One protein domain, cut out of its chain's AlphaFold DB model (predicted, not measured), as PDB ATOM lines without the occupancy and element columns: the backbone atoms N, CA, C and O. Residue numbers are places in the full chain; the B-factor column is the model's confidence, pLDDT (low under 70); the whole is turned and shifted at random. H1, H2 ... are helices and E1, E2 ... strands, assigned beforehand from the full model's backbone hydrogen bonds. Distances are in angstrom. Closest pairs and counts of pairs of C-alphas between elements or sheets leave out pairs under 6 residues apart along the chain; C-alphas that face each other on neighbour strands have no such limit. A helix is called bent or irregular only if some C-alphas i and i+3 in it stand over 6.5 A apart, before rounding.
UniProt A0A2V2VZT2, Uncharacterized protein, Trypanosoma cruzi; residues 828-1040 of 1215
ATOM      1  N   ARG A 828      15.013  71.912  91.864       84.88
ATOM      2  CA  ARG A 828      15.081  71.460  93.259       84.88
ATOM      3  C   ARG A 828      14.828  69.960  93.318       84.88
ATOM      4  O   ARG A 828      13.805  69.487  92.835       84.88
ATOM      5  N   LEU A 829      15.769  69.237  93.906       86.00
ATOM      6  CA  LEU A 829      15.754  67.793  94.076       86.00
ATOM      7  C   LEU A 829      15.537  67.462  95.545       86.00
ATOM      8  O   LEU A 829      16.275  67.955  96.398       86.00
ATOM      9  N   GLU A 830      14.557  66.614  95.824       84.88
ATOM     10  CA  GLU A 830      14.242  66.130  97.167       84.88
ATOM     11  C   GLU A 830      14.259  64.605  97.157       84.88
ATOM     12  O   GLU A 830      13.500  63.956  96.432       84.88
ATOM     13  N   ASN A 831      15.172  64.031  97.933       82.69
ATOM     14  CA  ASN A 831      15.356  62.597  98.024       82.69
ATOM     15  C   ASN A 831      14.785  62.081  99.343       82.69
ATOM     16  O   ASN A 831      15.389  62.248 100.400       82.69
ATOM     17  N   TYR A 832      13.638  61.413  99.268       74.62
ATOM     18  CA  TYR A 832      13.018  60.772 100.425       74.62
ATOM     19  C   TYR A 832      13.399  59.291 100.556       74.62
ATOM     20  O   TYR A 832      12.885  58.615 101.439       74.62
ATOM     21  N   LEU A 833      14.287  58.771  99.699       71.06
ATOM     22  CA  LEU A 833      14.684  57.359  99.703       71.06
ATOM     23  C   LEU A 833      15.635  57.003 100.861       71.06
ATOM     24  O   LEU A 833      15.816  55.824 101.152       71.06
ATOM     25  N   GLY A 834      16.284  57.997 101.482       65.31
ATOM     26  CA  GLY A 834      17.271  57.790 102.554       65.31
ATOM     27  C   GLY A 834      18.605  57.176 102.099       65.31
ATOM     28  O   GLY A 834      19.437  56.839 102.937       65.31
ATOM     29  N   VAL A 835      18.819  57.038 100.787       72.75
ATOM     30  CA  VAL A 835      20.009  56.446 100.147       72.75
ATOM     31  C   VAL A 835      20.562  57.379  99.074       72.75
ATOM     32  O   VAL A 835      19.820  58.190  98.528       72.75
ATOM     33  N   GLU A 836      21.850  57.280  98.743       82.44
ATOM     34  CA  GLU A 836      22.470  58.180  97.763       82.44
ATOM     35  C   GLU A 836      21.890  57.999  96.350       82.44
ATOM     36  O   GLU A 836      21.821  56.887  95.813       82.44
ATOM     37  N   VAL A 837      21.521  59.119  95.724       84.62
ATOM     38  CA  VAL A 837      21.065  59.175  94.330       84.62
ATOM     39  C   VAL A 837      22.153  59.808  93.473       84.62
ATOM     40  O   VAL A 837      22.631  60.909  93.754       84.62
ATOM     41  N   THR A 838      22.522  59.108  92.403       86.31
ATOM     42  CA  THR A 838      23.483  59.575  91.408       86.31
ATOM     43  C   THR A 838      22.778  59.967  90.119       86.31
ATOM     44  O   THR A 838      22.139  59.143  89.456       86.31
ATOM     45  N   LEU A 839      22.975  61.220  89.727       86.06
ATOM     46  CA  LEU A 839      22.522  61.781  88.464       86.06
ATOM     47  C   LEU A 839      23.730  62.036  87.563       86.06
ATOM     48  O   LEU A 839      24.754  62.527  88.032       86.06
ATOM     49  N   GLN A 840      23.617  61.754  86.272       81.62
ATOM     50  CA  GLN A 840      24.623  62.109  85.279       81.62
ATOM     51  C   GLN A 840      23.989  62.956  84.173       81.62
ATOM     52  O   GLN A 840      23.029  62.548  83.525       81.62
ATOM     53  N   ASP A 841      24.563  64.135  83.958       75.12
ATOM     54  CA  ASP A 841      24.361  64.945  82.758       75.12
ATOM     55  C   ASP A 841      25.501  64.665  81.758       75.12
ATOM     56  O   ASP A 841      26.518  64.057  82.106       75.12
ATOM     57  N   ALA A 842      25.379  65.128  80.514       65.06
ATOM     58  CA  ALA A 842      26.349  64.898  79.441       65.06
ATOM     59  C   ALA A 842      27.801  65.301  79.793       65.06
ATOM     60  O   ALA A 842      28.734  64.821  79.150       65.06
ATOM     61  N   ALA A 843      28.001  66.169  80.793       65.88
ATOM     62  CA  ALA A 843      29.311  66.671  81.208       65.88
ATOM     63  C   ALA A 843      29.707  66.356  82.667       65.88
ATOM     64  O   ALA A 843      30.899  66.366  82.966       65.88
ATOM     65  N   GLU A 844      28.760  66.102  83.578       75.75
ATOM     66  CA  GLU A 844      29.027  66.052  85.027       75.75
ATOM     67  C   GLU A 844      28.123  65.050  85.771       75.75
ATOM     68  O   GLU A 844      26.997  64.779  85.355       75.75
ATOM     69  N   GLN A 845      28.622  64.520  86.892       83.31
ATOM     70  CA  GLN A 845      27.925  63.582  87.779       83.31
ATOM     71  C   GLN A 845      27.610  64.268  89.117       83.31
ATOM     72  O   GLN A 845      28.489  64.875  89.728       83.31
ATOM     73  N   PHE A 846      26.369  64.153  89.583       83.31
ATOM     74  CA  PHE A 846      25.885  64.692  90.851       83.31
ATOM     75  C   PHE A 846      25.500  63.542  91.775       83.31
ATOM     76  O   PHE A 846      24.786  62.636  91.357       83.31
ATOM     77  N   VAL A 847      25.935  63.599  93.030       82.38
ATOM     78  CA  VAL A 847      25.557  62.637  94.074       82.38
ATOM     79  C   VAL A 847      24.951  63.422  95.228       82.38
ATOM     80  O   VAL A 847      25.542  64.410  95.668       82.38
ATOM     81  N   PHE A 848      23.764  63.031  95.691       83.06
ATOM     82  CA  PHE A 848      23.099  63.697  96.812       83.06
ATOM     83  C   PHE A 848      22.310  62.712  97.686       83.06
ATOM     84  O   PHE A 848      21.785  61.711  97.198       83.06
ATOM     85  N   GLY A 849      22.268  63.008  98.991       73.25
ATOM     86  CA  GLY A 849      21.636  62.179 100.026       73.25
ATOM     87  C   GLY A 849      20.215  62.617 100.389       73.25
ATOM     88  O   GLY A 849      19.299  61.828 100.240       73.25
ATOM     89  N   GLU A 850      20.000  63.868 100.814       75.12
ATOM     90  CA  GLU A 850      18.668  64.357 101.244       75.12
ATOM     91  C   GLU A 850      18.038  65.348 100.246       75.12
ATOM     92  O   GLU A 850      16.869  65.225  99.885       75.12
ATOM     93  N   GLY A 851      18.800  66.318  99.732       81.56
ATOM     94  CA  GLY A 851      18.292  67.280  98.749       81.56
ATOM     95  C   GLY A 851      19.389  68.081  98.050       81.56
ATOM     96  O   GLY A 851      20.498  68.219  98.568       81.56
ATOM     97  N   LEU A 852      19.082  68.595  96.856       83.69
ATOM     98  CA  LEU A 852      20.008  69.365  96.019       83.69
ATOM     99  C   LEU A 852      19.263  70.458  95.238       83.69
ATOM    100  O   LEU A 852      18.300  70.186  94.528       83.69
ATOM    101  N   THR A 853      19.725  71.704  95.322       81.56
ATOM    102  CA  THR A 853      19.183  72.832  94.544       81.56
ATOM    103  C   THR A 853      20.185  73.292  93.493       81.56
ATOM    104  O   THR A 853      21.341  73.569  93.813       81.56
ATOM    105  N   LEU A 854      19.742  73.412  92.242       76.56
ATOM    106  CA  LEU A 854      20.550  73.839  91.103       76.56
ATOM    107  C   LEU A 854      20.018  75.165  90.557       76.56
ATOM    108  O   LEU A 854      18.875  75.243  90.118       76.56
ATOM    109  N   GLU A 855      20.855  76.204  90.550       66.00
ATOM    110  CA  GLU A 855      20.435  77.568  90.194       66.00
ATOM    111  C   GLU A 855      20.456  77.886  88.697       66.00
ATOM    112  O   GLU A 855      19.761  78.789  88.269       66.00
ATOM    113  N   LYS A 856      21.269  77.207  87.882       64.56
ATOM    114  CA  LYS A 856      21.455  77.569  86.455       64.56
ATOM    115  C   LYS A 856      21.564  76.375  85.515       64.56
ATOM    116  O   LYS A 856      22.102  76.479  84.414       64.56
ATOM    117  N   ARG A 857      21.181  75.199  85.998       68.12
ATOM    118  CA  ARG A 857      21.382  73.944  85.282       68.12
ATOM    119  C   ARG A 857      20.075  73.211  85.161       68.12
ATOM    120  O   ARG A 857      19.255  73.233  86.074       68.12
ATOM    121  N   THR A 858      19.924  72.550  84.031       67.50
ATOM    122  CA  THR A 858      18.798  71.672  83.769       67.50
ATOM    123  C   THR A 858      19.251  70.246  83.738       67.50
ATOM    124  O   THR A 858      20.296  69.938  83.177       67.50
ATOM    125  N   LEU A 859      18.424  69.394  84.317       73.19
ATOM    126  CA  LEU A 859      18.593  67.961  84.290       73.19
ATOM    127  C   LEU A 859      17.357  67.376  83.618       73.19
ATOM    128  O   LEU A 859      16.229  67.695  83.992       73.19
ATOM    129  N   SER A 860      17.575  66.552  82.600       72.12
ATOM    130  CA  SER A 860      16.505  65.876  81.873       72.12
ATOM    131  C   SER A 860      15.998  64.695  82.694       72.12
ATOM    132  O   SER A 860      16.601  63.622  82.682       72.12
ATOM    133  N   PHE A 861      14.898  64.885  83.421       74.62
ATOM    134  CA  PHE A 861      14.293  63.810  84.205       74.62
ATOM    135  C   PHE A 861      13.315  62.980  83.368       74.62
ATOM    136  O   PHE A 861      12.388  63.530  82.773       74.62
ATOM    137  N   PRO A 862      13.450  61.646  83.348       69.62
ATOM    138  CA  PRO A 862      14.194  60.832  84.302       69.62
ATOM    139  C   PRO A 862      15.570  60.371  83.788       69.62
ATOM    140  O   PRO A 862      16.289  59.715  84.524       69.62
ATOM    141  N   ASP A 863      15.936  60.700  82.547       75.69
ATOM    142  CA  ASP A 863      17.083  60.118  81.833       75.69
ATOM    143  C   ASP A 863      18.445  60.425  82.472       75.69
ATOM    144  O   ASP A 863      19.410  59.689  82.273       75.69
ATOM    145  N   CYS A 864      18.538  61.499  83.258       81.25
ATOM    146  CA  CYS A 864      19.737  61.815  84.030       81.25
ATOM    147  C   CYS A 864      19.948  60.881  85.234       81.25
ATOM    148  O   CYS A 864      21.030  60.888  85.812       81.25
ATOM    149  N   LEU A 865      18.952  60.093  85.649       85.06
ATOM    150  CA  LEU A 865      19.068  59.171  86.775       85.06
ATOM    151  C   LEU A 865      19.824  57.904  86.359       85.06
ATOM    152  O   LEU A 865      19.367  57.167  85.488       85.06
ATOM    153  N   GLN A 866      20.956  57.625  87.012       84.94
ATOM    154  CA  GLN A 866      21.772  56.450  86.695       84.94
ATOM    155  C   GLN A 866      21.827  55.412  87.798       84.94
ATOM    156  O   GLN A 866      21.579  54.237  87.527       84.94
ATOM    157  N   LEU A 867      22.199  55.834  89.010       85.19
ATOM    158  CA  LEU A 867      22.364  54.936  90.144       85.19
ATOM    159  C   LEU A 867      21.509  55.414  91.310       85.19
ATOM    160  O   LEU A 867      21.479  56.607  91.619       85.19
ATOM    161  N   ILE A 868      20.876  54.471  91.988       81.50
ATOM    162  CA  ILE A 868      20.257  54.675  93.294       81.50
ATOM    163  C   ILE A 868      20.833  53.605  94.211       81.50
ATOM    164  O   ILE A 868      20.759  52.423  93.883       81.50
ATOM    165  N   ASP A 869      21.444  54.014  95.325       77.69
ATOM    166  CA  ASP A 869      22.088  53.088  96.271       77.69
ATOM    167  C   ASP A 869      23.137  52.176  95.594       77.69
ATOM    168  O   ASP A 869      23.205  50.966  95.805       77.69
ATOM    169  N   GLY A 870      23.908  52.741  94.656       76.44
ATOM    170  CA  GLY A 870      24.900  52.001  93.864       76.44
ATOM    171  C   GLY A 870      24.326  51.008  92.839       76.44
ATOM    172  O   GLY A 870      25.101  50.399  92.102       76.44
ATOM    173  N   LYS A 871      22.997  50.862  92.744       82.81
ATOM    174  CA  LYS A 871      22.309  50.009  91.762       82.81
ATOM    175  C   LYS A 871      21.898  50.820  90.546       82.81
ATOM    176  O   LYS A 871      21.407  51.939  90.683       82.81
ATOM    177  N   ARG A 872      22.048  50.247  89.354       87.06
ATOM    178  CA  ARG A 872      21.692  50.920  88.104       87.06
ATOM    179  C   ARG A 872      20.194  50.862  87.833       87.06
ATOM    180  O   ARG A 872      19.540  49.871  88.150       87.06
ATOM    181  N   VAL A 873      19.670  51.919  87.217       86.19
ATOM    182  CA  VAL A 873      18.332  51.911  86.614       86.19
ATOM    183  C   VAL A 873      18.362  51.063  85.339       86.19
ATOM    184  O   VAL A 873      19.145  51.341  84.429       86.19
ATOM    185  N   ASP A 874      17.520  50.034  85.279       85.88
ATOM    186  CA  ASP A 874      17.370  49.144  84.124       85.88
ATOM    187  C   ASP A 874      16.441  49.767  83.072       85.88
ATOM    188  O   ASP A 874      16.836  49.974  81.922       85.88
ATOM    189  N   HIS A 875      15.225  50.149  83.475       84.75
ATOM    190  CA  HIS A 875      14.256  50.807  82.599       84.75
ATOM    191  C   HIS A 875      13.281  51.711  83.370       84.75
ATOM    192  O   HIS A 875      13.205  51.682  84.597       84.75
ATOM    193  N   PHE A 876      12.528  52.538  82.640       83.31
ATOM    194  CA  PHE A 876      11.470  53.378  83.199       83.31
ATOM    195  C   PHE A 876      10.101  52.893  82.734       83.31
ATOM    196  O   PHE A 876       9.854  52.765  81.532       83.31
ATOM    197  N   GLU A 877       9.192  52.692  83.679       79.12
ATOM    198  CA  GLU A 877       7.792  52.392  83.410       79.12
ATOM    199  C   GLU A 877       6.950  53.674  83.377       79.12
ATOM    200  O   GLU A 877       7.240  54.690  84.026       79.12
ATOM    201  N   LYS A 878       5.867  53.628  82.595       64.12
ATOM    202  CA  LYS A 878       4.895  54.717  82.507       64.12
ATOM    203  C   LYS A 878       3.954  54.618  83.710       64.12
ATOM    204  O   LYS A 878       3.151  53.697  83.779       64.12
ATOM    205  N   GLY A 879       4.068  55.548  84.657       55.88
ATOM    206  CA  GLY A 879       3.223  55.549  85.851       55.88
ATOM    207  C   GLY A 879       1.789  55.990  85.541       55.88
ATOM    208  O   GLY A 879       1.583  57.084  85.021       55.88
ATOM    209  N   GLU A 880       0.798  55.166  85.889       48.75
ATOM    210  CA  GLU A 880      -0.605  55.577  86.058       48.75
ATOM    211  C   GLU A 880      -0.943  55.586  87.551       48.75
ATOM    212  O   GLU A 880      -1.602  54.692  88.072       48.75
ATOM    213  N   ILE A 881      -0.442  56.586  88.269       47.09
ATOM    214  CA  ILE A 881      -0.838  56.862  89.652       47.09
ATOM    215  C   ILE A 881      -0.927  58.383  89.781       47.09
ATOM    216  O   ILE A 881      -0.264  59.117  89.055       47.09
ATOM    217  N   SER A 882      -1.833  58.868  90.625       40.62
ATOM    218  CA  SER A 882      -1.937  60.285  90.953       40.62
ATOM    219  C   SER A 882      -1.890  60.447  92.464       40.62
ATOM    220  O   SER A 882      -2.810  60.000  93.156       40.62
ATOM    221  N   PHE A 883      -0.853  61.099  92.984       42.53
ATOM    222  CA  PHE A 883      -0.761  61.400  94.412       42.53
ATOM    223  C   PHE A 883      -1.548  62.674  94.776       42.53
ATOM    224  O   PHE A 883      -1.060  63.784  94.613       42.53
ATOM    225  N   SER A 884      -2.738  62.506  95.369       37.53
ATOM    226  CA  SER A 884      -3.522  63.515  96.123       37.53
ATOM    227  C   SER A 884      -3.970  64.818  95.412       37.53
ATOM    228  O   SER A 884      -3.408  65.282  94.427       37.53
ATOM    229  N   ASP A 885      -5.038  65.421  95.942       37.50
ATOM    230  CA  ASP A 885      -5.904  66.425  95.299       37.50
ATOM    231  C   ASP A 885      -5.354  67.857  95.151       37.50
ATOM    232  O   ASP A 885      -6.060  68.737  94.657       37.50
ATOM    233  N   ASN A 886      -4.087  68.132  95.472       44.19
ATOM    234  CA  ASN A 886      -3.516  69.479  95.305       44.19
ATOM    235  C   ASN A 886      -3.003  69.748  93.878       44.19
ATOM    236  O   ASN A 886      -1.960  70.368  93.667       44.19
ATOM    237  N   LYS A 887      -3.798  69.375  92.867       49.12
ATOM    238  CA  LYS A 887      -3.564  69.685  91.440       49.12
ATOM    239  C   LYS A 887      -3.587  71.193  91.122       49.12
ATOM    240  O   LYS A 887      -3.482  71.574  89.961       49.12
ATOM    241  N   HIS A 888      -3.760  72.056  92.124       49.66
ATOM    242  CA  HIS A 888      -3.931  73.501  91.968       49.66
ATOM    243  C   HIS A 888      -2.652  74.330  92.190       49.66
ATOM    244  O   HIS A 888      -2.690  75.528  91.934       49.66
ATOM    245  N   ALA A 889      -1.532  73.732  92.626       63.47
ATOM    246  CA  ALA A 889      -0.295  74.477  92.917       63.47
ATOM    247  C   ALA A 889       0.776  74.430  91.803       63.47
ATOM    248  O   ALA A 889       1.526  75.390  91.647       63.47
ATOM    249  N   ALA A 890       0.853  73.350  91.015       68.56
ATOM    250  CA  ALA A 890       1.860  73.174  89.960       68.56
ATOM    251  C   ALA A 890       1.276  73.382  88.549       68.56
ATOM    252  O   ALA A 890       0.125  73.037  88.285       68.56
ATOM    253  N   LEU A 891       2.081  73.923  87.625       74.19
ATOM    254  CA  LEU A 891       1.698  74.181  86.230       74.19
ATOM    255  C   LEU A 891       1.604  72.889  85.405       74.19
ATOM    256  O   LEU A 891       0.656  72.701  84.640       74.19
ATOM    257  N   LEU A 892       2.600  72.014  85.556       79.62
ATOM    258  CA  LEU A 892       2.676  70.682  84.952       79.62
ATOM    259  C   LEU A 892       3.203  69.696  85.997       79.62
ATOM    260  O   LEU A 892       3.995  70.074  86.859       79.62
ATOM    261  N   HIS A 893       2.761  68.445  85.910       79.31
ATOM    262  CA  HIS A 893       3.146  67.362  86.810       79.31
ATOM    263  C   HIS A 893       3.304  66.077  86.004       79.31
ATOM    264  O   HIS A 893       2.448  65.770  85.173       79.31
ATOM    265  N   ALA A 894       4.395  65.353  86.228       76.69
ATOM    266  CA  ALA A 894       4.685  64.076  85.597       76.69
ATOM    267  C   ALA A 894       5.200  63.086  86.639       76.69
ATOM    268  O   ALA A 894       6.086  63.408  87.430       76.69
ATOM    269  N   GLU A 895       4.671  61.869  86.596       76.56
ATOM    270  CA  GLU A 895       5.096  60.763  87.447       76.56
ATOM    271  C   GLU A 895       5.696  59.662  86.572       76.56
ATOM    272  O   GLU A 895       5.143  59.300  85.528       76.56
ATOM    273  N   LYS A 896       6.852  59.143  86.977       79.00
ATOM    274  CA  LYS A 896       7.512  58.004  86.335       79.00
ATOM    275  C   LYS A 896       7.988  57.022  87.393       79.00
ATOM    276  O   LYS A 896       8.238  57.413  88.530       79.00
ATOM    277  N   VAL A 897       8.114  55.758  87.008       81.75
ATOM    278  CA  VAL A 897       8.647  54.707  87.878       81.75
ATOM    279  C   VAL A 897       9.963  54.225  87.286       81.75
ATOM    280  O   VAL A 897      10.007  53.821  86.129       81.75
ATOM    281  N   ALA A 898      11.046  54.321  88.048       83.69
ATOM    282  CA  ALA A 898      12.339  53.752  87.702       83.69
ATOM    283  C   ALA A 898      12.422  52.328  88.247       83.69
ATOM    284  O   ALA A 898      12.216  52.124  89.443       83.69
ATOM    285  N   VAL A 899      12.732  51.366  87.384       84.00
ATOM    286  CA  VAL A 899      12.982  49.976  87.765       84.00
ATOM    287  C   VAL A 899      14.489  49.771  87.830       84.00
ATOM    288  O   VAL A 899      15.195  49.981  86.843       84.00
ATOM    289  N   LEU A 900      15.003  49.418  89.003       84.56
ATOM    290  CA  LEU A 900      16.420  49.127  89.215       84.56
ATOM    291  C   LEU A 900      16.782  47.717  88.711       84.56
ATOM    292  O   LEU A 900      15.914  46.860  88.580       84.56
ATOM    293  N   GLU A 901      18.072  47.435  88.496       82.19
ATOM    294  CA  GLU A 901      18.583  46.113  88.059       82.19
ATOM    295  C   GLU A 901      18.148  44.942  88.962       82.19
ATOM    296  O   GLU A 901      18.097  43.793  88.527       82.19
ATOM    297  N   ASN A 902      17.822  45.214  90.225       74.12
ATOM    298  CA  ASN A 902      17.310  44.224  91.173       74.12
ATOM    299  C   ASN A 902      15.770  44.128  91.196       74.12
ATOM    300  O   ASN A 902      15.218  43.489  92.097       74.12
ATOM    301  N   GLY A 903      15.081  44.777  90.256       71.06
ATOM    302  CA  GLY A 903      13.623  44.807  90.128       71.06
ATOM    303  C   GLY A 903      12.904  45.745  91.101       71.06
ATOM    304  O   GLY A 903      11.692  45.638  91.245       71.06
ATOM    305  N   GLU A 904      13.609  46.631  91.814       73.69
ATOM    306  CA  GLU A 904      12.953  47.609  92.689       73.69
ATOM    307  C   GLU A 904      12.339  48.761  91.900       73.69
ATOM    308  O   GLU A 904      12.986  49.337  91.029       73.69
ATOM    309  N   HIS A 905      11.113  49.131  92.258       77.75
ATOM    310  CA  HIS A 905      10.399  50.255  91.665       77.75
ATOM    311  C   HIS A 905      10.579  51.511  92.526       77.75
ATOM    312  O   HIS A 905      10.352  51.491  93.739       77.75
ATOM    313  N   ILE A 906      10.977  52.614  91.898       78.56
ATOM    314  CA  ILE A 906      11.187  53.915  92.540       78.56
ATOM    315  C   ILE A 906      10.344  54.963  91.834       78.56
ATOM    316  O   ILE A 906      10.457  55.165  90.628       78.56
ATOM    317  N   HIS A 907       9.506  55.656  92.593       78.31
ATOM    318  CA  HIS A 907       8.620  56.686  92.076       78.31
ATOM    319  C   HIS A 907       9.347  58.028  91.991       78.31
ATOM    320  O   HIS A 907       9.923  58.516  92.963       78.31
ATOM    321  N   ILE A 908       9.278  58.646  90.819       82.06
ATOM    322  CA  ILE A 908       9.837  59.963  90.530       82.06
ATOM    323  C   ILE A 908       8.672  60.877  90.177       82.06
ATOM    324  O   ILE A 908       8.002  60.678  89.162       82.06
ATOM    325  N   SER A 909       8.446  61.894  91.000       80.94
ATOM    326  CA  SER A 909       7.452  62.936  90.741       80.94
ATOM    327  C   SER A 909       8.175  64.218  90.340       80.94
ATOM    328  O   SER A 909       9.038  64.710  91.061       80.94
ATOM    329  N   THR A 910       7.850  64.737  89.159       82.12
ATOM    330  CA  THR A 910       8.422  65.958  88.586       82.12
ATOM    331  C   THR A 910       7.308  66.985  88.430       82.12
ATOM    332  O   THR A 910       6.354  66.748  87.691       82.12
ATOM    333  N   SER A 911       7.441  68.149  89.054       81.75
ATOM    334  CA  SER A 911       6.483  69.252  88.934       81.75
ATOM    335  C   SER A 911       7.150  70.537  88.443       81.75
ATOM    336  O   SER A 911       8.329  70.782  88.699       81.75
ATOM    337  N   LEU A 912       6.397  71.355  87.705       79.88
ATOM    338  CA  LEU A 912       6.843  72.635  87.155       79.88
ATOM    339  C   LEU A 912       6.078  73.783  87.820       79.88
ATOM    340  O   LEU A 912       4.847  73.790  87.806       79.88
ATOM    341  N   GLN A 913       6.786  74.757  88.386       77.94
ATOM    342  CA  GLN A 913       6.164  75.899  89.061       77.94
ATOM    343  C   GLN A 913       5.617  76.932  88.057       77.94
ATOM    344  O   GLN A 913       6.286  77.233  87.061       77.94
ATOM    345  N   PRO A 914       4.423  77.507  88.295       73.75
ATOM    346  CA  PRO A 914       3.892  78.572  87.451       73.75
ATOM    347  C   PRO A 914       4.775  79.831  87.512       73.75
ATOM    348  O   PRO A 914       5.281  80.223  88.560       73.75
ATOM    349  N   GLY A 915       4.960  80.481  86.364       71.50
ATOM    350  CA  GLY A 915       5.704  81.733  86.208       71.50
ATOM    351  C   GLY A 915       7.213  81.542  86.068       71.50
ATOM    352  O   GLY A 915       7.760  81.834  85.007       71.50
ATOM    353  N   THR A 916       7.890  81.027  87.100       70.31
ATOM    354  CA  THR A 916       9.357  80.834  87.080       70.31
ATOM    355  C   THR A 916       9.795  79.634  86.243       70.31
ATOM    356  O   THR A 916      10.950  79.584  85.824       70.31
ATOM    357  N   LEU A 917       8.882  78.683  86.000       75.31
ATOM    358  CA  LEU A 917       9.163  77.389  85.373       75.31
ATOM    359  C   LEU A 917      10.291  76.613  86.074       75.31
ATOM    360  O   LEU A 917      11.002  75.837  85.441       75.31
ATOM    361  N   ALA A 918      10.460  76.823  87.383       77.31
ATOM    362  CA  ALA A 918      11.374  76.027  88.188       77.31
ATOM    363  C   ALA A 918      10.846  74.591  88.311       77.31
ATOM    364  O   ALA A 918       9.649  74.374  88.529       77.31
ATOM    365  N   GLN A 919      11.739  73.616  88.161       81.25
ATOM    366  CA  GLN A 919      11.413  72.195  88.235       81.25
ATOM    367  C   GLN A 919      11.658  71.680  89.658       81.25
ATOM    368  O   GLN A 919      12.746  71.853  90.200       81.25
ATOM    369  N   ASN A 920      10.675  71.015  90.256       84.12
ATOM    370  CA  ASN A 920      10.833  70.297  91.519       84.12
ATOM    371  C   ASN A 920      10.728  68.796  91.239       84.12
ATOM    372  O   ASN A 920       9.750  68.361  90.626       84.12
ATOM    373  N   VAL A 921      11.704  68.012  91.686       85.06
ATOM    374  CA  VAL A 921      11.742  66.560  91.485       85.06
ATOM    375  C   VAL A 921      11.902  65.856  92.822       85.06
ATOM    376  O   VAL A 921      12.832  66.140  93.573       85.06
ATOM    377  N   THR A 922      10.992  64.934  93.100       84.31
ATOM    378  CA  THR A 922      10.909  64.182  94.351       84.31
ATOM    379  C   THR A 922      11.065  62.690  94.072       84.31
ATOM    380  O   THR A 922      10.369  62.165  93.195       84.31
ATOM    381  N   PHE A 923      11.916  62.008  94.836       82.69
ATOM    382  CA  PHE A 923      12.118  60.554  94.754       82.69
ATOM    383  C   PHE A 923      11.471  59.863  95.954       82.69
ATOM    384  O   PHE A 923      11.767  60.222  97.093       82.69
ATOM    385  N   LEU A 924      10.599  58.885  95.700       77.06
ATOM    386  CA  LEU A 924       9.813  58.154  96.700       77.06
ATOM    387  C   LEU A 924       9.901  56.638  96.453       77.06
ATOM    388  O   LEU A 924       9.989  56.195  95.306       77.06
ATOM    389  N   THR A 925       9.858  55.830  97.514       74.94
ATOM    390  CA  THR A 925       9.781  54.363  97.398       74.94
ATOM    391  C   THR A 925       8.329  53.895  97.340       74.94
ATOM    392  O   THR A 925       7.398  54.627  97.659       74.94
ATOM    393  N   VAL A 926       8.121  52.648  96.923       72.06
ATOM    394  CA  VAL A 926       6.788  52.024  96.877       72.06
ATOM    395  C   VAL A 926       6.297  51.638  98.280       72.06
ATOM    396  O   VAL A 926       5.095  51.507  98.502       72.06
ATOM    397  N   PHE A 927       7.223  51.447  99.225       76.81
ATOM    398  CA  PHE A 927       6.935  50.975 100.575       76.81
ATOM    399  C   PHE A 927       7.143  52.076 101.609       76.81
ATOM    400  O   PHE A 927       8.253  52.574 101.812       76.81
ATOM    401  N   HIS A 928       6.062  52.442 102.281       81.06
ATOM    402  CA  HIS A 928       6.067  53.447 103.333       81.06
ATOM    403  C   HIS A 928       5.770  52.798 104.677       81.06
ATOM    404  O   HIS A 928       5.002  51.842 104.758       81.06
ATOM    405  N   VAL A 929       6.316  53.359 105.746       81.50
ATOM    406  CA  VAL A 929       5.994  52.955 107.111       81.50
ATOM    407  C   VAL A 929       5.524  54.174 107.886       81.50
ATOM    408  O   VAL A 929       6.190  55.209 107.901       81.50
ATOM    409  N   LYS A 930       4.362  54.056 108.527       82.88
ATOM    410  CA  LYS A 930       3.781  55.102 109.364       82.88
ATOM    411  C   LYS A 930       3.684  54.629 110.804       82.88
ATOM    412  O   LYS A 930       3.076  53.594 111.089       82.88
ATOM    413  N   ASN A 931       4.245  55.420 111.708       84.94
ATOM    414  CA  ASN A 931       4.282  55.102 113.126       84.94
ATOM    415  C   ASN A 931       3.206  55.881 113.902       84.94
ATOM    416  O   ASN A 931       3.345  57.085 114.107       84.94
ATOM    417  N   TYR A 932       2.146  55.211 114.363       78.94
ATOM    418  CA  TYR A 932       1.165  55.790 115.296       78.94
ATOM    419  C   TYR A 932       1.424  55.406 116.763       78.94
ATOM    420  O   TYR A 932       0.625  55.739 117.640       78.94
ATOM    421  N   LEU A 933       2.519  54.698 117.048       77.50
ATOM    422  CA  LEU A 933       2.933  54.356 118.404       77.50
ATOM    423  C   LEU A 933       3.631  55.549 119.065       77.50
ATOM    424  O   LEU A 933       4.205  56.406 118.403       77.50
ATOM    425  N   SER A 934       3.650  55.559 120.396       77.25
ATOM    426  CA  SER A 934       4.485  56.468 121.194       77.25
ATOM    427  C   SER A 934       5.958  56.032 121.286       77.25
ATOM    428  O   SER A 934       6.739  56.669 121.985       77.25
ATOM    429  N   HIS A 935       6.333  54.944 120.607       82.12
ATOM    430  CA  HIS A 935       7.668  54.338 120.627       82.12
ATOM    431  C   HIS A 935       8.353  54.536 119.273       82.12
ATOM    432  O   HIS A 935       7.681  54.580 118.242       82.12
ATOM    433  N   ASN A 936       9.684  54.613 119.257       84.50
ATOM    434  CA  ASN A 936      10.446  54.544 118.014       84.50
ATOM    435  C   ASN A 936      10.377  53.119 117.459       84.50
ATOM    436  O   ASN A 936      10.536  52.147 118.202       84.50
ATOM    437  N   ILE A 937      10.183  53.005 116.149       85.19
ATOM    438  CA  ILE A 937      10.253  51.724 115.445       85.19
ATOM    439  C   ILE A 937      11.637  51.624 114.827       85.19
ATOM    440  O   ILE A 937      12.000  52.459 113.999       85.19
ATOM    441  N   SER A 938      12.403  50.614 115.218       83.31
ATOM    442  CA  SER A 938      13.685  50.293 114.597       83.31
ATOM    443  C   SER A 938      13.586  48.989 113.815       83.31
ATOM    444  O   SER A 938      13.178  47.966 114.365       83.31
ATOM    445  N   PHE A 939      13.997  49.030 112.553       81.69
ATOM    446  CA  PHE A 939      14.229  47.848 111.730       81.69
ATOM    447  C   PHE A 939      15.705  47.471 111.828       81.69
ATOM    448  O   PHE A 939      16.567  48.327 111.626       81.69
ATOM    449  N   CYS A 940      16.011  46.211 112.123       73.31
ATOM    450  CA  CYS A 940      17.376  45.710 112.287       73.31
ATOM    451  C   CYS A 940      17.563  44.413 111.494       73.31
ATOM    452  O   CYS A 940      16.641  43.614 111.376       73.31
ATOM    453  N   SER A 941      18.766  44.180 110.970       70.06
ATOM    454  CA  SER A 941      19.130  42.896 110.358       70.06
ATOM    455  C   SER A 941      19.795  41.987 111.393       70.06
ATOM    456  O   SER A 941      20.792  42.388 112.005       70.06
ATOM    457  N   MET A 942      19.304  40.751 111.549       63.25
ATOM    458  CA  MET A 942      19.860  39.761 112.494       63.25
ATOM    459  C   MET A 942      21.332  39.410 112.212       63.25
ATOM    460  O   MET A 942      22.047  38.981 113.114       63.25
ATOM    461  N   LEU A 943      21.802  39.592 110.970       56.78
ATOM    462  CA  LEU A 943      23.146  39.190 110.535       56.78
ATOM    463  C   LEU A 943      24.220  40.276 110.707       56.78
ATOM    464  O   LEU A 943      25.404  39.943 110.744       56.78
ATOM    465  N   GLN A 944      23.847  41.560 110.774       53.69
ATOM    466  CA  GLN A 944      24.811  42.673 110.695       53.69
ATOM    467  C   GLN A 944      24.768  43.656 111.872       53.69
ATOM    468  O   GLN A 944      25.684  44.464 112.002       53.69
ATOM    469  N   GLY A 945      23.766  43.596 112.758       50.50
ATOM    470  CA  GLY A 945      23.709  44.421 113.978       50.50
ATOM    471  C   GLY A 945      23.594  45.940 113.757       50.50
ATOM    472  O   GLY A 945      23.467  46.682 114.727       50.50
ATOM    473  N   SER A 946      23.618  46.423 112.512       53.94
ATOM    474  CA  SER A 946      23.349  47.814 112.151       53.94
ATOM    475  C   SER A 946      21.851  48.029 111.927       53.94
ATOM    476  O   SER A 946      21.214  47.252 111.209       53.94
ATOM    477  N   GLY A 947      21.297  49.094 112.512       58.75
ATOM    478  CA  GLY A 947      19.921  49.519 112.259       58.75
ATOM    479  C   GLY A 947      19.717  49.886 110.787       58.75
ATOM    480  O   GLY A 947      20.503  50.635 110.217       58.75
ATOM    481  N   VAL A 948      18.668  49.330 110.189       63.72
ATOM    482  CA  VAL A 948      18.241  49.518 108.798       63.72
ATOM    483  C   VAL A 948      17.454  50.824 108.645       63.72
ATOM    484  O   VAL A 948      17.658  51.554 107.683       63.72
ATOM    485  N   ALA A 949      16.570  51.134 109.598       72.75
ATOM    486  CA  ALA A 949      15.828  52.394 109.660       72.75
ATOM    487  C   ALA A 949      15.278  52.620 111.078       72.75
ATOM    488  O   ALA A 949      14.943  51.656 111.767       72.75
ATOM    489  N   MET A 950      15.153  53.883 111.500       79.94
ATOM    490  CA  MET A 950      14.489  54.279 112.747       79.94
ATOM    491  C   MET A 950      13.399  55.307 112.436       79.94
ATOM    492  O   MET A 950      13.693  56.329 111.826       79.94
ATOM    493  N   ILE A 951      12.169  55.047 112.875       83.12
ATOM    494  CA  ILE A 951      10.991  55.872 112.582       83.12
ATOM    495  C   ILE A 951      10.418  56.422 113.881       83.12
ATOM    496  O   ILE A 951      10.051  55.653 114.780       83.12
ATOM    497  N   ARG A 952      10.297  57.747 113.974       82.31
ATOM    498  CA  ARG A 952       9.767  58.411 115.170       82.31
ATOM    499  C   ARG A 952       8.235  58.371 115.219       82.31
ATOM    500  O   ARG A 952       7.588  58.230 114.180       82.31
ATOM    501  N   PRO A 953       7.623  58.520 116.405       81.31
ATOM    502  CA  PRO A 953       6.179  58.689 116.540       81.31
ATOM    503  C   PRO A 953       5.620  59.789 115.633       81.31
ATOM    504  O   PRO A 953       6.126  60.910 115.614       81.31
ATOM    505  N   GLY A 954       4.556  59.472 114.898       72.25
ATOM    506  CA  GLY A 954       3.877  60.375 113.965       72.25
ATOM    507  C   GLY A 954       4.556  60.531 112.600       72.25
ATOM    508  O   GLY A 954       3.983  61.170 111.716       72.25
ATOM    509  N   GLU A 955       5.743  59.951 112.407       77.62
ATOM    510  CA  GLU A 955       6.505  60.044 111.165       77.62
ATOM    511  C   GLU A 955       5.983  59.055 110.107       77.62
ATOM    512  O   GLU A 955       5.586  57.923 110.412       77.62
ATOM    513  N   LEU A 956       5.967  59.505 108.850       76.50
ATOM    514  CA  LEU A 956       5.812  58.662 107.668       76.50
ATOM    515  C   LEU A 956       7.180  58.591 106.992       76.50
ATOM    516  O   LEU A 956       7.634  59.588 106.434       76.50
ATOM    517  N   SER A 957       7.813  57.427 107.030       75.12
ATOM    518  CA  SER A 957       9.127  57.217 106.427       75.12
ATOM    519  C   SER A 957       8.998  56.340 105.183       75.12
ATOM    520  O   SER A 957       8.266  55.348 105.177       75.12
ATOM    521  N   CYS A 958       9.710  56.708 104.118       74.94
ATOM    522  CA  CYS A 958       9.802  55.911 102.897       74.94
ATOM    523  C   CYS A 958      11.005  54.975 103.042       74.94
ATOM    524  O   CYS A 958      12.108  55.448 103.309       74.94
ATOM    525  N   ILE A 959      10.807  53.661 102.913       73.25
ATOM    526  CA  ILE A 959      11.890  52.679 103.079       73.25
ATOM    527  C   ILE A 959      12.073  51.908 101.765       73.25
ATOM    528  O   ILE A 959      11.083  51.421 101.209       73.25
ATOM    529  N   PRO A 960      13.305  51.790 101.234       70.06
ATOM    530  CA  PRO A 960      13.580  50.934 100.081       70.06
ATOM    531  C   PRO A 960      13.261  49.470 100.394       70.06
ATOM    532  O   PRO A 960      13.581  48.974 101.474       70.06
ATOM    533  N   LEU A 961      12.659  48.745  99.451       69.69
ATOM    534  CA  LEU A 961      12.296  47.340  99.673       69.69
ATOM    535  C   LEU A 961      13.533  46.470  99.941       69.69
ATOM    536  O   LEU A 961      13.461  45.557 100.757       69.69
ATOM    537  N   SER A 962      14.689  46.802  99.365       62.38
ATOM    538  CA  SER A 962      15.957  46.105  99.574       62.38
ATOM    539  C   SER A 962      16.457  46.177 101.004       62.38
ATOM    540  O   SER A 962      17.170  45.282 101.446       62.38
ATOM    541  N   CYS A 963      16.082  47.227 101.734       65.88
ATOM    542  CA  CYS A 963      16.375  47.340 103.155       65.88
ATOM    543  C   CYS A 963      15.572  46.309 103.971       65.88
ATOM    544  O   CYS A 963      15.990  45.932 105.062       65.88
ATOM    545  N   LEU A 964      14.449  45.822 103.435       66.25
ATOM    546  CA  LEU A 964      13.514  44.913 104.099       66.25
ATOM    547  C   LEU A 964      13.406  43.530 103.414       66.25
ATOM    548  O   LEU A 964      12.617  42.697 103.843       66.25
ATOM    549  N   ASP A 965      14.190  43.266 102.364       60.56
ATOM    550  CA  ASP A 965      14.096  42.059 101.519       60.56
ATOM    551  C   ASP A 965      14.603  40.770 102.181       60.56
ATOM    552  O   ASP A 965      14.349  39.673 101.677       60.56
ATOM    553  N   SER A 966      15.321  40.878 103.299       62.41
ATOM    554  CA  SER A 966      15.794  39.711 104.040       62.41
ATOM    555  C   SER A 966      14.700  39.171 104.962       62.41
ATOM    556  O   SER A 966      14.080  39.924 105.710       62.41
ATOM    557  N   THR A 967      14.523  37.846 104.984       62.81
ATOM    558  CA  THR A 967      13.708  37.140 105.995       62.81
ATOM    559  C   THR A 967      14.220  37.349 107.420       62.81
ATOM    560  O   THR A 967      13.533  37.001 108.372       62.81
ATOM    561  N   ASP A 968      15.414  37.923 107.560       65.19
ATOM    562  CA  ASP A 968      16.113  38.128 108.821       65.19
ATOM    563  C   ASP A 968      15.980  39.575 109.340       65.19
ATOM    564  O   ASP A 968      16.707  39.972 110.257       65.19
ATOM    565  N   VAL A 969      15.101  40.394 108.738       72.56
ATOM    566  CA  VAL A 969      14.790  41.737 109.248       72.56
ATOM    567  C   VAL A 969      13.795  41.633 110.395       72.56
ATOM    568  O   VAL A 969      12.656  41.193 110.240       72.56
ATOM    569  N   VAL A 970      14.239  42.091 111.556       77.62
ATOM    570  CA  VAL A 970      13.468  42.125 112.791       77.62
ATOM    571  C   VAL A 970      13.081  43.553 113.122       77.62
ATOM    572  O   VAL A 970      13.789  44.513 112.807       77.62
ATOM    573  N   THR A 971      11.918  43.693 113.739       83.38
ATOM    574  CA  THR A 971      11.425  44.971 114.234       83.38
ATOM    575  C   THR A 971      11.531  45.002 115.736       83.38
ATOM    576  O   THR A 971      11.231  44.026 116.422       83.38
ATOM    577  N   ARG A 972      11.944  46.158 116.230       85.38
ATOM    578  CA  ARG A 972      12.092  46.435 117.644       85.38
ATOM    579  C   ARG A 972      11.432  47.763 117.965       85.38
ATOM    580  O   ARG A 972      11.535  48.721 117.196       85.38
ATOM    581  N   LEU A 973      10.749  47.798 119.099       85.44
ATOM    582  CA  LEU A 973      10.145  49.001 119.648       85.44
ATOM    583  C   LEU A 973      11.044  49.515 120.765       85.44
ATOM    584  O   LEU A 973      11.348  48.777 121.703       85.44
ATOM    585  N   ALA A 974      11.459  50.772 120.662       81.75
ATOM    586  CA  ALA A 974      12.253  51.444 121.682       81.75
ATOM    587  C   ALA A 974      11.452  52.616 122.255       81.75
ATOM    588  O   ALA A 974      10.966  53.472 121.506       81.75
ATOM    589  N   SER A 975      11.287  52.655 123.577       76.19
ATOM    590  CA  SER A 975      10.691  53.821 124.233       76.19
ATOM    591  C   SER A 975      11.635  55.027 124.129       76.19
ATOM    592  O   SER A 975      12.855  54.890 124.085       76.19
ATOM    593  N   ILE A 976      11.054  56.223 124.012       68.00
ATOM    594  CA  ILE A 976      11.799  57.486 123.870       68.00
ATOM    595  C   ILE A 976      12.321  57.977 125.227       68.00
ATOM    596  O   ILE A 976      13.319  58.693 125.276       68.00
ATOM    597  N   GLU A 977      11.644  57.610 126.318       62.59
ATOM    598  CA  GLU A 977      11.897  58.139 127.667       62.59
ATOM    599  C   GLU A 977      12.690  57.159 128.540       62.59
ATOM    600  O   GLU A 977      13.625  57.562 129.232       62.59
ATOM    601  N   ASP A 978      12.377  55.869 128.435       61.59
ATOM    602  CA  ASP A 978      13.039  54.787 129.152       61.59
ATOM    603  C   ASP A 978      13.699  53.894 128.098       61.59
ATOM    604  O   ASP A 978      13.007  53.450 127.193       61.59
ATOM    605  N   ASN A 979      15.001  53.601 128.178       63.19
ATOM    606  CA  ASN A 979      15.744  52.733 127.232       63.19
ATOM    607  C   ASN A 979      15.280  51.248 127.246       63.19
ATOM    608  O   ASN A 979      16.073  50.318 127.100       63.19
ATOM    609  N   ASN A 980      13.996  51.005 127.492       73.38
ATOM    610  CA  ASN A 980      13.348  49.718 127.441       73.38
ATOM    611  C   ASN A 980      13.042  49.389 125.975       73.38
ATOM    612  O   ASN A 980      12.260  50.070 125.303       73.38
ATOM    613  N   GLU A 981      13.704  48.350 125.489       79.62
ATOM    614  CA  GLU A 981      13.596  47.859 124.125       79.62
ATOM    615  C   GLU A 981      12.841  46.530 124.118       79.62
ATOM    616  O   GLU A 981      13.027  45.687 125.004       79.62
ATOM    617  N   SER A 982      11.991  46.324 123.114       83.25
ATOM    618  CA  SER A 982      11.424  45.001 122.873       83.25
ATOM    619  C   SER A 982      12.515  44.035 122.398       83.25
ATOM    620  O   SER A 982      13.559  44.428 121.877       83.25
ATOM    621  N   ARG A 983      12.259  42.738 122.525       80.56
ATOM    622  CA  ARG A 983      12.984  41.714 121.781       80.56
ATOM    623  C   ARG A 983      12.729  41.898 120.289       80.56
ATOM    624  O   ARG A 983      11.767  42.547 119.872       80.56
ATOM    625  N   ASP A 984      13.643  41.336 119.518       79.56
ATOM    626  CA  ASP A 984      13.578  41.330 118.068       79.56
ATOM    627  C   ASP A 984      12.429  40.439 117.607       79.56
ATOM    628  O   ASP A 984      12.439  39.231 117.845       79.56
ATOM    629  N   GLU A 985      11.445  41.047 116.947       79.62
ATOM    630  CA  GLU A 985      10.264  40.348 116.450       79.62
ATOM    631  C   GLU A 985      10.246  40.324 114.925       79.62
ATOM    632  O   GLU A 985      10.430  41.340 114.244       79.62
ATOM    633  N   LEU A 986       9.979  39.144 114.372       73.31
ATOM    634  CA  LEU A 986       9.774  38.969 112.939       73.31
ATOM    635  C   LEU A 986       8.376  39.461 112.567       73.31
ATOM    636  O   LEU A 986       7.362  38.901 112.996       73.31
ATOM    637  N   LEU A 987       8.301  40.486 111.720       66.12
ATOM    638  CA  LEU A 987       7.021  41.008 111.234       66.12
ATOM    639  C   LEU A 987       6.279  39.994 110.355       66.12
ATOM    640  O   LEU A 987       5.054  39.913 110.431       66.12
ATOM    641  N   TRP A 988       6.990  39.185 109.561       63.50
ATOM    642  CA  TRP A 988       6.381  38.236 108.624       63.50
ATOM    643  C   TRP A 988       7.279  37.037 108.280       63.50
ATOM    644  O   TRP A 988       8.492  37.096 108.433       63.50
ATOM    645  N   GLU A 989       6.655  35.960 107.795       59.84
ATOM    646  CA  GLU A 989       7.305  34.741 107.274       59.84
ATOM    647  C   GLU A 989       7.712  34.852 105.785       59.84
ATOM    648  O   GLU A 989       8.420  33.996 105.262       59.84
ATOM    649  N   GLU A 990       7.274  35.906 105.088       61.59
ATOM    650  CA  GLU A 990       7.510  36.149 103.660       61.59
ATOM    651  C   GLU A 990       8.059  37.564 103.425       61.59
ATOM    652  O   GLU A 990       7.818  38.468 104.223       61.59
ATOM    653  N   SER A 991       8.799  37.771 102.329       66.62
ATOM    654  CA  SER A 991       9.434  39.062 102.041       66.62
ATOM    655  C   SER A 991       8.413  40.174 101.729       66.62
ATOM    656  O   SER A 991       7.350  39.904 101.160       66.62
ATOM    657  N   PRO A 992       8.731  41.453 102.008       68.44
ATOM    658  CA  PRO A 992       7.890  42.601 101.652       68.44
ATOM    659  C   PRO A 992       7.530  42.687 100.165       68.44
ATOM    660  O   PRO A 992       6.456  43.176  99.830       68.44
ATOM    661  N   ARG A 993       8.377  42.163  99.267       70.00
ATOM    662  CA  ARG A 993       8.052  42.022  97.836       70.00
ATOM    663  C   ARG A 993       6.872  41.092  97.597       70.00
ATOM    664  O   ARG A 993       5.963  41.455  96.862       70.00
ATOM    665  N   LYS A 994       6.846  39.933  98.260       70.50
ATOM    666  CA  LYS A 994       5.690  39.030  98.205       70.50
ATOM    667  C   LYS A 994       4.454  39.686  98.808       70.50
ATOM    668  O   LYS A 994       3.371  39.540  98.260       70.50
ATOM    669  N   LEU A 995       4.601  40.447  99.894       71.19
ATOM    670  CA  LEU A 995       3.488  41.214 100.463       71.19
ATOM    671  C   LEU A 995       2.952  42.262  99.489       71.19
ATOM    672  O   LEU A 995       1.738  42.403  99.378       71.19
ATOM    673  N   LEU A 996       3.828  42.954  98.762       71.19
ATOM    674  CA  LEU A 996       3.446  43.887  97.709       71.19
ATOM    675  C   LEU A 996       2.766  43.168  96.537       71.19
ATOM    676  O   LEU A 996       1.717  43.625  96.102       71.19
ATOM    677  N   GLU A 997       3.283  42.030  96.067       68.06
ATOM    678  CA  GLU A 997       2.631  41.205  95.034       68.06
ATOM    679  C   GLU A 997       1.243  40.731  95.479       68.06
ATOM    680  O   GLU A 997       0.264  40.817  94.732       68.06
ATOM    681  N   VAL A 998       1.138  40.266  96.723       67.50
ATOM    682  CA  VAL A 998      -0.121  39.832  97.327       67.50
ATOM    683  C   VAL A 998      -1.081  41.013  97.452       67.50
ATOM    684  O   VAL A 998      -2.239  40.871  97.066       67.50
ATOM    685  N   ALA A 999      -0.623  42.175  97.920       66.50
ATOM    686  CA  ALA A 999      -1.436  43.383  98.028       66.50
ATOM    687  C   ALA A 999      -1.904  43.872  96.647       66.50
ATOM    688  O   ALA A 999      -3.100  44.050  96.442       66.50
ATOM    689  N   LEU A1000      -1.005  43.977  95.661       64.06
ATOM    690  CA  LEU A1000      -1.332  44.340  94.275       64.06
ATOM    691  C   LEU A1000      -2.339  43.363  93.653       64.06
ATOM    692  O   LEU A1000      -3.249  43.785  92.941       64.06
ATOM    693  N   SER A1001      -2.226  42.064  93.957       58.66
ATOM    694  CA  SER A1001      -3.184  41.052  93.491       58.66
ATOM    695  C   SER A1001      -4.565  41.157  94.154       58.66
ATOM    696  O   SER A1001      -5.551  40.685  93.582       58.66
ATOM    697  N   ARG A1002      -4.638  41.761  95.349       56.03
ATOM    698  CA  ARG A1002      -5.865  41.955  96.136       56.03
ATOM    699  C   ARG A1002      -6.542  43.305  95.858       56.03
ATOM    700  O   ARG A1002      -7.763  43.373  95.931       56.03
ATOM    701  N   GLY A1003      -5.796  44.338  95.459       56.12
ATOM    702  CA  GLY A1003      -6.301  45.703  95.244       56.12
ATOM    703  C   GLY A1003      -6.103  46.601  96.471       56.12
ATOM    704  O   GLY A1003      -5.235  46.321  97.286       56.12
ATOM    705  N   GLU A1004      -6.902  47.666  96.620       53.44
ATOM    706  CA  GLU A1004      -6.840  48.614  97.762       53.44
ATOM    707  C   GLU A1004      -7.228  47.990  99.128       53.44
ATOM    708  O   GLU A1004      -7.454  48.698 100.105       53.44
ATOM    709  N   ASP A1005      -7.303  46.661  99.213       51.59
ATOM    710  CA  ASP A1005      -7.686  45.910 100.404       51.59
ATOM    711  C   ASP A1005      -6.547  45.922 101.448       51.59
ATOM    712  O   ASP A1005      -5.390  45.613 101.140       51.59
ATOM    713  N   SER A1006      -6.876  46.228 102.707       58.38
ATOM    714  CA  SER A1006      -5.924  46.223 103.822       58.38
ATOM    715  C   SER A1006      -5.655  44.809 104.367       58.38
ATOM    716  O   SER A1006      -6.512  43.922 104.348       58.38
ATOM    717  N   ILE A1007      -4.429  44.567 104.843       62.84
ATOM    718  CA  ILE A1007      -4.024  43.311 105.496       62.84
ATOM    719  C   ILE A1007      -3.547  43.648 106.909       62.84
ATOM    720  O   ILE A1007      -2.417  44.100 107.078       62.84
ATOM    721  N   GLY A1008      -4.400  43.431 107.908       64.62
ATOM    722  CA  GLY A1008      -4.083  43.630 109.325       64.62
ATOM    723  C   GLY A1008      -3.635  42.344 110.017       64.62
ATOM    724  O   GLY A1008      -4.171  41.262 109.748       64.62
ATOM    725  N   ARG A1009      -2.647  42.442 110.911       67.62
ATOM    726  CA  ARG A1009      -2.261  41.367 111.839       67.62
ATOM    727  C   ARG A1009      -1.872  41.942 113.193       67.62
ATOM    728  O   ARG A1009      -1.107  42.897 113.278       67.62
ATOM    729  N   LEU A1010      -2.307  41.257 114.244       69.44
ATOM    730  CA  LEU A1010      -1.864  41.531 115.602       69.44
ATOM    731  C   LEU A1010      -0.520  40.834 115.867       69.44
ATOM    732  O   LEU A1010      -0.406  39.615 115.700       69.44
ATOM    733  N   LYS A1011       0.496  41.596 116.280       73.44
ATOM    734  CA  LYS A1011       1.849  41.103 116.589       73.44
ATOM    735  C   LYS A1011       2.212  41.382 118.038       73.44
ATOM    736  O   LYS A1011       1.960  42.475 118.530       73.44
ATOM    737  N   GLU A1012       2.793  40.396 118.712       76.38
ATOM    738  CA  GLU A1012       3.297  40.550 120.077       76.38
ATOM    739  C   GLU A1012       4.726  41.079 120.049       76.38
ATOM    740  O   GLU A1012       5.549  40.572 119.296       76.38
ATOM    741  N   PHE A1013       5.013  42.074 120.881       79.19
ATOM    742  CA  PHE A1013       6.350  42.584 121.141       79.19
ATOM    743  C   PHE A1013       6.679  42.369 122.615       79.19
ATOM    744  O   PHE A1013       6.058  42.963 123.499       79.19
ATOM    745  N   SER A1014       7.656  41.502 122.878       77.31
ATOM    746  CA  SER A1014       8.066  41.141 124.238       77.31
ATOM    747  C   SER A1014       9.137  42.096 124.764       77.31
ATOM    748  O   SER A1014      10.223  42.162 124.205       77.31
ATOM    749  N   PHE A1015       8.884  42.793 125.863       78.19
ATOM    750  CA  PHE A1015       9.869  43.562 126.631       78.19
ATOM    751  C   PHE A1015      10.456  42.702 127.763       78.19
ATOM    752  O   PHE A1015      10.050  41.558 127.971       78.19
ATOM    753  N   ALA A1016      11.443  43.221 128.501       74.69
ATOM    754  CA  ALA A1016      12.119  42.458 129.558       74.69
ATOM    755  C   ALA A1016      11.168  41.947 130.666       74.69
ATOM    756  O   ALA A1016      11.401  40.864 131.200       74.69
ATOM    757  N   GLU A1017      10.108  42.699 130.982       67.75
ATOM    758  CA  GLU A1017       9.161  42.396 132.072       67.75
ATOM    759  C   GLU A1017       7.681  42.397 131.637       67.75
ATOM    760  O   GLU A1017       6.803  42.124 132.449       67.75
ATOM    761  N   SER A1018       7.373  42.687 130.370       67.31
ATOM    762  CA  SER A1018       5.997  42.802 129.862       67.31
ATOM    763  C   SER A1018       5.917  42.459 128.375       67.31
ATOM    764  O   SER A1018       6.941  42.380 127.707       67.31
ATOM    765  N   SER A1019       4.720  42.263 127.825       67.75
ATOM    766  CA  SER A1019       4.511  42.166 126.376       67.75
ATOM    767  C   SER A1019       3.408  43.123 125.934       67.75
ATOM    768  O   SER A1019       2.489  43.425 126.698       67.75
ATOM    769  N   ALA A1020       3.532  43.654 124.717       70.69
ATOM    770  CA  ALA A1020       2.545  44.544 124.119       70.69
ATOM    771  C   ALA A1020       2.145  44.026 122.741       70.69
ATOM    772  O   ALA A1020       3.004  43.700 121.922       70.69
ATOM    773  N   TYR A1021       0.845  43.995 122.463       73.31
ATOM    774  CA  TYR A1021       0.368  43.727 121.114       73.31
ATOM    775  C   TYR A1021       0.311  45.024 120.303       73.31
ATOM    776  O   TYR A1021      -0.099  46.080 120.792       73.31
ATOM    777  N   VAL A1022       0.723  44.937 119.045       75.50
ATOM    778  CA  VAL A1022       0.719  46.032 118.079       75.50
ATOM    779  C   VAL A1022      -0.040  45.581 116.846       75.50
ATOM    780  O   VAL A1022       0.170  44.474 116.341       75.50
ATOM    781  N   ASP A1023      -0.933  46.445 116.382       73.00
ATOM    782  CA  ASP A1023      -1.591  46.275 115.099       73.00
ATOM    783  C   ASP A1023      -0.644  46.719 113.989       73.00
ATOM    784  O   ASP A1023      -0.156  47.855 113.964       73.00
ATOM    785  N   VAL A1024      -0.371  45.773 113.097       77.94
ATOM    786  CA  VAL A1024       0.418  45.964 111.897       77.94
ATOM    787  C   VAL A1024      -0.511  45.795 110.705       77.94
ATOM    788  O   VAL A1024      -0.841  44.672 110.313       77.94
ATOM    789  N   THR A1025      -0.901  46.922 110.113       74.69
ATOM    790  CA  THR A1025      -1.816  46.950 108.972       74.69
ATOM    791  C   THR A1025      -1.112  47.449 107.718       74.69
ATOM    792  O   THR A1025      -0.525  48.527 107.704       74.69
ATOM    793  N   TYR A1026      -1.178  46.670 106.644       75.06
ATOM    794  CA  TYR A1026      -0.662  47.047 105.332       75.06
ATOM    795  C   TYR A1026      -1.801  47.578 104.470       75.06
ATOM    796  O   TYR A1026      -2.786  46.877 104.254       75.06
ATOM    797  N   HIS A1027      -1.656  48.795 103.962       73.31
ATOM    798  CA  HIS A1027      -2.652  49.467 103.141       73.31
ATOM    799  C   HIS A1027      -2.066  49.788 101.767       73.31
ATOM    800  O   HIS A1027      -1.104  50.558 101.665       73.31
ATOM    801  N   LEU A1028      -2.653  49.233 100.707       68.62
ATOM    802  CA  LEU A1028      -2.280  49.564  99.336       68.62
ATOM    803  C   LEU A1028      -3.129  50.742  98.838       68.62
ATOM    804  O   LEU A1028      -4.350  50.657  98.800       68.62
ATOM    805  N   LYS A1029      -2.490  51.841  98.432       67.69
ATOM    806  CA  LYS A1029      -3.156  52.966  97.760       67.69
ATOM    807  C   LYS A1029      -2.520  53.187  96.391       67.69
ATOM    808  O   LYS A1029      -1.379  53.643  96.302       67.69
ATOM    809  N   GLY A1030      -3.237  52.852  95.318       68.44
ATOM    810  CA  GLY A1030      -2.624  52.734  93.990       68.44
ATOM    811  C   GLY A1030      -1.575  51.617  93.983       68.44
ATOM    812  O   GLY A1030      -1.909  50.475  94.274       68.44
ATOM    813  N   CYS A1031      -0.308  51.943  93.710       62.34
ATOM    814  CA  CYS A1031       0.805  50.990  93.843       62.34
ATOM    815  C   CYS A1031       1.591  51.151  95.149       62.34
ATOM    816  O   CYS A1031       2.533  50.404  95.369       62.34
ATOM    817  N   LEU A1032       1.225  52.104  96.011       70.06
ATOM    818  CA  LEU A1032       1.957  52.412  97.234       70.06
ATOM    819  C   LEU A1032       1.493  51.529  98.399       70.06
ATOM    820  O   LEU A1032       0.338  51.628  98.816       70.06
ATOM    821  N   LEU A1033       2.389  50.725  98.970       76.06
ATOM    822  CA  LEU A1033       2.105  49.901 100.143       76.06
ATOM    823  C   LEU A1033       2.559  50.623 101.413       76.06
ATOM    824  O   LEU A1033       3.751  50.804 101.647       76.06
ATOM    825  N   THR A1034       1.607  51.035 102.246       81.12
ATOM    826  CA  THR A1034       1.891  51.675 103.535       81.12
ATOM    827  C   THR A1034       1.688  50.684 104.672       81.12
ATOM    828  O   THR A1034       0.583  50.196 104.875       81.12
ATOM    829  N   MET A1035       2.737  50.417 105.437       83.06
ATOM    830  CA  MET A1035       2.694  49.660 106.679       83.06
ATOM    831  C   MET A1035       2.418  50.605 107.852       83.06
ATOM    832  O   MET A1035       3.164  51.550 108.100       83.06
ATOM    833  N   LEU A1036       1.337  50.358 108.574       81.00
ATOM    834  CA  LEU A1036       0.872  51.155 109.698       81.00
ATOM    835  C   LEU A1036       1.136  50.382 110.987       81.00
ATOM    836  O   LEU A1036       0.734  49.228 111.097       81.00
ATOM    837  N   PHE A1037       1.777  51.030 111.954       80.38
ATOM    838  CA  PHE A1037       1.923  50.507 113.309       80.38
ATOM    839  C   PHE A1037       1.022  51.291 114.253       80.38
ATOM    840  O   PHE A1037       1.198  52.504 114.400       80.38
ATOM    841  N   ALA A1038       0.082  50.612 114.904       75.00
ATOM    842  CA  ALA A1038      -0.865  51.213 115.838       75.00
ATOM    843  C   ALA A1038      -0.945  50.414 117.156       75.00
ATOM    844  O   ALA A1038      -0.743  49.200 117.162       75.00
ATOM    845  N   PRO A1039      -1.207  51.068 118.304       67.06
ATOM    846  CA  PRO A1039      -1.250  50.376 119.592       67.06
ATOM    847  C   PRO A1039      -2.504  49.497 119.699       67.06
ATOM    848  O   PRO A1039      -3.608  49.995 119.466       67.06
ATOM    849  N   ALA A1040      -2.365  48.230 120.110       62.81
ATOM    850  CA  ALA A1040      -3.524  47.376 120.373       62.81
ATOM    851  C   ALA A1040      -4.171  47.721 121.723       62.81
ATOM    852  O   ALA A1040      -3.483  47.862 122.737       62.81
TER     853      ALA A1040
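This is residues 828 to 1040 of the 1215 residues of an uncharacterized protein of Trypanosoma cruzi (UniProt A0A2V2VZT2). Two strand-built lobes stand one after the other along the longest axis: in one, a nine-stranded sheet is curled like part of a barrel and folded back on itself; in the other, a five-stranded sheet and a three-stranded sheet come near at their edges, E12 to E13 and E14 to E15, with helix H2 over one face of the five-stranded sheet. E9 of the first lobe runs on into E10 of the second. The printed part has 213 residues, mostly strand by class, with thirteen strands, H1, E14, H2 and E15 to E17 along the chain. The large sheet runs E3 E2 E5 E6 E7 E8 E9 E1 E4 and is mixed, the second runs E13 E10 E17 E16 E15 and is mixed, and the third, E12 E11 E14, is antiparallel. The whole is compact, with a radius of gyration of the C-alphas of 18.8 A, yet elongated in outline, spanning 59 by 34 by 33 A.

The largest sheet is strongly twisted and is a folded sheet, bent back on itself: E3, residues 845 to 848, E2, 837 to 840, and E5, 865 to 868, face E7, 892 to 900, E8, 905 to 912, E9, 919 to 925, E1, 828 to 831, and E4, 851 to 854. The hinge is E6, residues 871 to 878, which bends by 54 degrees at residue 874 and pairs with E5 over residues 871 to 872 and with E7 over 873 to 878. E5 to E9 form a meander, each strand the antiparallel neighbour of the one before; N 868 and O 871 are 2.9 A apart, N 877 and O 897 2.8 A, N 896 and O 908 2.9 A, and N 909 and O 922 2.9 A. E9 and E1 are parallel, at 6 degrees, with N 830 and O 921 2.9 A apart. E9 runs on into E10, residues 927 to 931, at 81 degrees. E10 is antiparallel to E13, residues 956 to 959, with N 929 and O 957 2.8 A apart, and parallel to E17, 1032 to 1039, with N 930 and O 1035 2.8 A apart. E15, residues 1007 to 1014, E16, 1019 to 1029, and E17 form a second meander; N 1011 and O 1022 are 2.9 A apart, and N 1027 and O 1034 2.8 A. H2, residues 992 to 1002, is on this strongly twisted sheet at a height over the sheet of 8.8 A, over E16 and slantwise to the strands, at 55 degrees to E16 on the local plane; the closest C-alphas of the two are those of Ala 999 and Leu 1028, 6.4 A. E11, residues 936 to 941, is antiparallel to E12, 947 to 951, with N 939 and O 949 2.9 A apart, and to E14, 969 to 974, with N 938 and O 972 2.9 A apart. The closest C-alphas of E12 and E13 are those of Ile 951 and Ser 957, 6.6 A, and of E14 and E15 those of Leu 973 and Phe 1013, 7.6 A. H1, residues 961 to 964, only grazes the three-stranded sheet with residues 963 to 964, and it only just touches H2, with 3 pairs of C-alphas within 8 A, the closest those of Leu 964 and Pro 992, 6.6 A. Every O i to N i+4 pair of H2 is within hydrogen-bond range; H1 is too short for such a pair.

E1 begins at C-alpha 828, (15.081, 71.460, 93.259). The longest strand, E16, measures 31.5 A, E7 25.9 A, E8 23.1 A and H2 14.8 A. E17 ends at C-alpha 1039, (-1.250, 50.376, 119.592).

The C-alphas of Gly 915 and Glu 1017, the two farthest apart, are 60.5 A apart. The printed part has no cut. The long links are E6 to E7 and E14 to H2. Mean pLDDT of the printed part is 72.9; 69 residues are under 70, among them 878 to 890 and 997 to 1010.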